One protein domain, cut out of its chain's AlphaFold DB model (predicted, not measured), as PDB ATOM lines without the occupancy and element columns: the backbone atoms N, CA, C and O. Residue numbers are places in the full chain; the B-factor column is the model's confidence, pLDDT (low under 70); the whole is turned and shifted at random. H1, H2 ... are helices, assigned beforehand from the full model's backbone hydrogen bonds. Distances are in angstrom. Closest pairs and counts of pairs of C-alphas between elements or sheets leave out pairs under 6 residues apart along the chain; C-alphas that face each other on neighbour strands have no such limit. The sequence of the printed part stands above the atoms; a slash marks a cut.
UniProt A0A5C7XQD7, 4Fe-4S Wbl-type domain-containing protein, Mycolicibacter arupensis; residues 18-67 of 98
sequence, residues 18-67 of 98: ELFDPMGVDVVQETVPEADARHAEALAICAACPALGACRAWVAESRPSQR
ATOM      1  N   GLU A  18     232.465 282.609 172.202       90.94
ATOM      2  CA  GLU A  18     233.790 282.864 171.645       90.94
ATOM      3  C   GLU A  18     234.689 283.701 172.575       90.94
ATOM      4  O   GLU A  18     235.892 283.466 172.670       90.94
ATOM      5  N   LEU A  19     234.128 284.635 173.354       92.38
ATOM      6  CA  LEU A  19     234.898 285.425 174.326       92.38
ATOM      7  C   LEU A  19     235.307 284.599 175.553       92.38
ATOM      8  O   LEU A  19     236.299 284.897 176.216       92.38
ATOM      9  N   PHE A  20     234.529 283.567 175.868       92.88
ATOM     10  CA  PHE A  20     234.689 282.761 177.074       92.88
ATOM     11  C   PHE A  20     235.486 281.490 176.820       92.88
ATOM     12  O   PHE A  20     235.972 280.907 177.788       92.88
ATOM     13  N   ASP A  21     235.651 281.064 175.568       90.50
ATOM     14  CA  ASP A  21     236.305 279.801 175.252       90.50
ATOM     15  C   ASP A  21     237.809 279.787 175.565       90.50
ATOM     16  O   ASP A  21     238.471 280.834 175.613       90.50
ATOM     17  N   PRO A  22     238.387 278.602 175.831       89.12
ATOM     18  CA  PRO A  22     239.815 278.495 176.064       89.12
ATOM     19  C   PRO A  22     240.617 278.926 174.831       89.12
ATOM     20  O   PRO A  22     240.128 278.929 173.705       89.12
ATOM     21  N   MET A  23     241.878 279.294 175.061       87.75
ATOM     22  CA  MET A  23     242.773 279.704 173.981       87.75
ATOM     23  C   MET A  23     242.922 278.600 172.928       87.75
ATOM     24  O   MET A  23     243.160 277.440 173.287       87.75
ATOM     25  N   GLY A  24     242.841 278.983 171.654       80.62
ATOM     26  CA  GLY A  24     243.095 278.098 170.515       80.62
ATOM     27  C   GLY A  24     241.971 277.117 170.172       80.62
ATOM     28  O   GLY A  24     242.225 276.155 169.451       80.62
ATOM     29  N   VAL A  25     240.755 277.313 170.695       79.12
ATOM     30  CA  VAL A  25     239.583 276.509 170.296       79.12
ATOM     31  C   VAL A  25     239.048 276.948 168.936       79.12
ATOM     32  O   VAL A  25     238.897 276.110 168.052       79.12
ATOM     33  N   ASP A  26     238.840 278.252 168.746       75.94
ATOM     34  CA  ASP A  26     238.230 278.790 167.519       75.94
ATOM     35  C   ASP A  26     239.247 279.391 166.546       75.94
ATOM     36  O   ASP A  26     238.991 279.512 165.349       75.94
ATOM     37  N   VAL A  27     240.423 279.767 167.054       76.44
ATOM     38  CA  VAL A  27     241.452 280.474 166.290       76.44
ATOM     39  C   VAL A  27     242.747 279.667 166.318       76.44
ATOM     40  O   VAL A  27     243.419 279.564 167.342       76.44
ATOM     41  N   VAL A  28     243.108 279.104 165.160       73.81
ATOM     42  CA  VAL A  28     244.232 278.158 164.984       73.81
ATOM     43  C   VAL A  28     245.591 278.742 165.404       73.81
ATOM     44  O   VAL A  28     246.484 277.994 165.793       73.81
ATOM     45  N   GLN A  29     245.755 280.066 165.350       83.62
ATOM     46  CA  GLN A  29     247.002 280.759 165.698       83.62
ATOM     47  C   GLN A  29     246.782 281.898 166.700       83.62
ATOM     48  O   GLN A  29     247.444 282.928 166.612       83.62
ATOM     49  N   GLU A  30     245.855 281.729 167.645       86.19
ATOM     50  CA  GLU A  30     245.664 282.712 168.715       86.19
ATOM     51  C   GLU A  30     246.931 282.836 169.568       86.19
ATOM     52  O   GLU A  30     247.436 281.854 170.125       86.19
ATOM     53  N   THR A  31     247.445 284.054 169.684       89.44
ATOM     54  CA  THR A  31     248.575 284.357 170.557       89.44
ATOM     55  C   THR A  31     248.115 284.532 172.007       89.44
ATOM     56  O   THR A  31     246.965 284.860 172.293       89.44
ATOM     57  N   VAL A  32     249.035 284.351 172.962       88.38
ATOM     58  CA  VAL A  32     248.733 284.553 174.392       88.38
ATOM     59  C   VAL A  32     248.190 285.965 174.686       88.38
ATOM     60  O   VAL A  32     247.210 286.053 175.423       88.38
ATOM     61  N   PRO A  33     248.749 287.061 174.128       90.25
ATOM     62  CA  PRO A  33     248.196 288.400 174.335       90.25
ATOM     63  C   PRO A  33     246.781 288.586 173.774       90.25
ATOM     64  O   PRO A  33     245.975 289.269 174.400       90.25
ATOM     65  N   GLU A  34     246.460 287.978 172.628       90.75
ATOM     66  CA  GLU A  34     245.109 288.029 172.046       90.75
ATOM     67  C   GLU A  34     244.102 287.287 172.929       90.75
ATOM     68  O   GLU A  34     243.043 287.832 173.247       90.75
ATOM     69  N   ALA A  35     244.469 286.096 173.410       91.12
ATOM     70  CA  ALA A  35     243.653 285.344 174.355       91.12
ATOM     71  C   ALA A  35     243.459 286.106 175.675       91.12
ATOM     72  O   ALA A  35     242.342 286.183 176.181       91.12
ATOM     73  N   ASP A  36     244.522 286.716 176.213       91.31
ATOM     74  CA  ASP A  36     244.454 287.536 177.427       91.31
ATOM     75  C   ASP A  36     243.516 288.746 177.233       91.31
ATOM     76  O   ASP A  36     242.717 289.046 178.122       91.31
ATOM     77  N   ALA A  37     243.573 289.422 176.079       92.81
ATOM     78  CA  ALA A  37     242.697 290.552 175.761       92.81
ATOM     79  C   ALA A  37     241.224 290.122 175.654       92.81
ATOM     80  O   ALA A  37     240.344 290.739 176.259       92.81
ATOM     81  N   ARG A  38     240.960 289.014 174.956       94.00
ATOM     82  CA  ARG A  38     239.623 288.421 174.830       94.00
ATOM     83  C   ARG A  38     239.059 287.982 176.183       94.00
ATOM     84  O   ARG A  38     237.913 288.282 176.519       94.00
ATOM     85  N   HIS A  39     239.871 287.323 177.009       94.75
ATOM     86  CA  HIS A  39     239.466 286.922 178.357       94.75
ATOM     87  C   HIS A  39     239.266 288.124 179.283       94.75
ATOM     88  O   HIS A  39     238.392 288.069 180.146       94.75
ATOM     89  N   ALA A  40     240.003 289.225 179.104       95.12
ATOM     90  CA  ALA A  40     239.756 290.465 179.838       95.12
ATOM     91  C   ALA A  40     238.369 291.054 179.524       95.12
ATOM     92  O   ALA A  40     237.660 291.474 180.443       95.12
ATOM     93  N   GLU A  41     237.935 291.011 178.262       96.50
ATOM     94  CA  GLU A  41     236.574 291.402 177.875       96.50
ATOM     95  C   GLU A  41     235.517 290.488 178.520       96.50
ATOM     96  O   GLU A  41     234.563 290.965 179.146       96.50
ATOM     97  N   ALA A  42     235.720 289.170 178.473       95.81
ATOM     98  CA  ALA A  42     234.834 288.205 179.125       95.81
ATOM     99  C   ALA A  42     234.720 288.423 180.647       95.81
ATOM    100  O   ALA A  42     233.645 288.248 181.236       95.81
ATOM    101  N   LEU A  43     235.810 288.837 181.304       96.75
ATOM    102  CA  LEU A  43     235.816 289.190 182.725       96.75
ATOM    103  C   LEU A  43     235.006 290.460 183.011       96.75
ATOM    104  O   LEU A  43     234.274 290.491 184.004       96.75
ATOM    105  N   ALA A  44     235.076 291.473 182.143       97.00
ATOM    106  CA  ALA A  44     234.249 292.673 182.266       97.00
ATOM    107  C   ALA A  44     232.752 292.336 182.139       97.00
ATOM    108  O   ALA A  44     231.942 292.776 182.958       97.00
ATOM    109  N   ILE A  45     232.389 291.464 181.192       95.94
ATOM    110  CA  ILE A  45     231.017 290.951 181.052       95.94
ATOM    111  C   ILE A  45     230.590 290.179 182.306       95.94
ATOM    112  O   ILE A  45     229.484 290.379 182.812       95.94
ATOM    113  N   CYS A  46     231.458 289.315 182.846       95.44
ATOM    114  CA  CYS A  46     231.181 288.604 184.094       95.44
ATOM    115  C   CYS A  46     230.886 289.568 185.245       95.44
ATOM    116  O   CYS A  46     229.952 289.318 186.002       95.44
ATOM    117  N   ALA A  47     231.654 290.653 185.375       95.00
ATOM    118  CA  ALA A  47     231.508 291.617 186.463       95.00
ATOM    119  C   ALA A  47     230.141 292.324 186.461       95.00
ATOM    120  O   ALA A  47     229.609 292.614 187.530       95.00
ATOM    121  N   ALA A  48     229.553 292.543 185.281       94.81
ATOM    122  CA  ALA A  48     228.229 293.147 185.121       94.81
ATOM    123  C   ALA A  48     227.080 292.119 185.032       94.81
ATOM    124  O   ALA A  48     225.916 292.496 184.896       94.81
ATOM    125  N   CYS A  49     227.376 290.816 185.076       94.69
ATOM    126  CA  CYS A  49     226.387 289.774 184.815       94.69
ATOM    127  C   CYS A  49     225.408 289.603 185.997       94.69
ATOM    128  O   CYS A  49     225.841 289.253 187.100       94.69
ATOM    129  N   PRO A  50     224.080 289.715 185.784       92.19
ATOM    130  CA  PRO A  50     223.093 289.548 186.858       92.19
ATOM    131  C   PRO A  50     223.056 288.111 187.405       92.19
ATOM    132  O   PRO A  50     222.700 287.883 188.557       92.19
ATOM    133  N   ALA A  51     223.479 287.130 186.603       92.75
ATOM    134  CA  ALA A  51     223.541 285.725 186.991       92.75
ATOM    135  C   ALA A  51     224.875 285.323 187.656       92.75
ATOM    136  O   ALA A  51     225.073 284.140 187.949       92.75
ATOM    137  N   LEU A  52     225.802 286.261 187.907       92.38
ATOM    138  CA  LEU A  52     227.146 285.944 188.414       92.38
ATOM    139  C   LEU A  52     227.114 285.184 189.749       92.38
ATOM    140  O   LEU A  52     227.895 284.253 189.939       92.38
ATOM    141  N   GLY A  53     226.197 285.541 190.655       91.06
ATOM    142  CA  GLY A  53     226.045 284.860 191.946       91.06
ATOM    143  C   GLY A  53     225.708 283.373 191.790       91.06
ATOM    144  O   GLY A  53     226.409 282.519 192.331       91.06
ATOM    145  N   ALA A  54     224.697 283.058 190.976       89.50
ATOM    146  CA  ALA A  54     224.312 281.678 190.672       89.50
ATOM    147  C   ALA A  54     225.419 280.920 189.915       89.50
ATOM    148  O   ALA A  54     225.671 279.748 190.190       89.50
ATOM    149  N   CYS A  55     226.124 281.599 189.003       91.00
ATOM    150  CA  CYS A  55     227.261 281.030 188.281       91.00
ATOM    151  C   CYS A  55     228.399 280.625 189.238       91.00
ATOM    152  O   CYS A  55     228.933 279.522 189.132       91.00
ATOM    153  N   ARG A  56     228.729 281.475 190.221       92.19
ATOM    154  CA  ARG A  56     229.746 281.182 191.245       92.19
ATOM    155  C   ARG A  56     229.359 280.007 192.138       92.19
ATOM    156  O   ARG A  56     230.205 279.150 192.377       92.19
ATOM    157  N   ALA A  57     228.105 279.952 192.592       90.62
ATOM    158  CA  ALA A  57     227.603 278.843 193.406       90.62
ATOM    159  C   ALA A  57     227.748 277.505 192.666       90.62
ATOM    160  O   ALA A  57     228.348 276.559 193.173       90.62
ATOM    161  N   TRP A  58     227.329 277.473 191.403       88.44
ATOM    162  CA  TRP A  58     227.465 276.291 190.562       88.44
ATOM    163  C   TRP A  58     228.916 275.851 190.350       88.44
ATOM    164  O   TRP A  58     229.223 274.665 190.471       88.44
ATOM    165  N   VAL A  59     229.835 276.780 190.071       89.19
ATOM    166  CA  VAL A  59     231.260 276.439 189.904       89.19
ATOM    167  C   VAL A  59     231.871 275.915 191.206       89.19
ATOM    168  O   VAL A  59     232.704 275.003 191.161       89.19
ATOM    169  N   ALA A  60     231.465 276.460 192.355       89.00
ATOM    170  CA  ALA A  60     231.933 276.020 193.666       89.00
ATOM    171  C   ALA A  60     231.517 274.571 193.971       89.00
ATOM    172  O   ALA A  60     232.332 273.800 194.475       89.00
ATOM    173  N   GLU A  61     230.296 274.192 193.595       88.00
ATOM    174  CA  GLU A  61     229.756 272.834 193.756       88.00
ATOM    175  C   GLU A  61     230.251 271.858 192.673       88.00
ATOM    176  O   GLU A  61     230.278 270.642 192.872       88.00
ATOM    177  N   SER A  62     230.692 272.381 191.526       85.00
ATOM    178  CA  SER A  62     231.189 271.584 190.404       85.00
ATOM    179  C   SER A  62     232.575 270.996 190.676       85.00
ATOM    180  O   SER A  62     233.520 271.694 191.072       85.00
ATOM    181  N   ARG A  63     232.728 269.701 190.359       83.75
ATOM    182  CA  ARG A  63     234.029 269.013 190.359       83.75
ATOM    183  C   ARG A  63     234.980 269.710 189.381       83.75
ATOM    184  O   ARG A  63     234.530 270.109 188.310       83.75
ATOM    185  N   PRO A  64     236.292 269.800 189.671       78.81
ATOM    186  CA  PRO A  64     237.248 270.462 188.783       78.81
ATOM    187  C   PRO A  64     237.210 269.964 187.332       78.81
ATOM    188  O   PRO A  64     237.325 270.767 186.417       78.81
ATOM    189  N   SER A  65     236.980 268.664 187.121       78.88
ATOM    190  CA  SER A  65     236.877 268.043 185.793       78.88
ATOM    191  C   SER A  65     235.595 268.375 185.022       78.88
ATOM    192  O   SER A  65     235.502 268.055 183.844       78.88
ATOM    193  N   GLN A  66     234.599 268.975 185.675       80.31
ATOM    194  CA  GLN A  66     233.320 269.361 185.070       80.31
ATOM    195  C   GLN A  66     233.218 270.872 184.840       80.31
ATOM    196  O   GLN A  66     232.216 271.350 184.312       80.31
ATOM    197  N   ARG A  67     234.234 271.637 185.258       82.56
ATOM    198  CA  ARG A  67     234.264 273.083 185.052       82.56
ATOM    199  C   ARG A  67     234.628 273.382 183.597       82.56
ATOM    200  O   ARG A  67     235.521 272.720 183.065       82.56
TER     201      ARG A  67
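What this domain is: This is residues 18 to 67 of the 98 residues of the protein "4Fe-4S Wbl-type domain-containing protein" of Mycolicibacter arupensis (UniProt A0A5C7XQD7). Picture an open V of two helices that meet near their ends at a corner, the long arm H1 and the shorter arm H2, with a loop of residues 18 to 31 running back alongside H1 on the inner side of the V. Residues 60 to 66, at the far end of H2, stick out and turn inward, away from any other part. The printed part has 50 residues with two named helices, H1 then H2, and no named strand; the class is all helix. It is loose, with a radius of gyration of the C-alphas of 12.8 A, and flat, spanning 34 by 26 by 14 A.

How they stand to each other: Start at Glu 18 and go along residues 18 to 31, which hold no named element; their C-alphas lie 4 to 19 A from the mean of all C-alphas. Next comes H1, residues 32 to 48, and after a tight link of 3 residues H2, residues 52 to 61. The two are close but not clearly touching: look at Cys 46 and Leu 52, whose C-alphas are the closest of the two helices at 6.5 A. They run opposite ways at a steep tilt of 68 degrees, only just short of about perpendicular. In both helices every O i to N i+4 pair is within hydrogen-bond range.

Where its parts are: Find C-alpha 32 at (248.733, 284.553, 174.392); from there H1 runs 24.7 A to C-alpha 48 at (228.229, 293.147, 185.121). H2 runs 14.4 A from Leu 52 to Glu 61, whose C-alpha is at (229.756, 272.834, 193.756).

The domain as a whole: The C-alphas farthest apart are those of Gln 29 and Ala 57, 33.9 A. Residues 47 to 54, of which 52 to 54 belong to H2, stand free, as do residues 60 to 66. The printed part has no cut and no long link between helices. Its mean pLDDT is 89.1, and no printed residue is under 70.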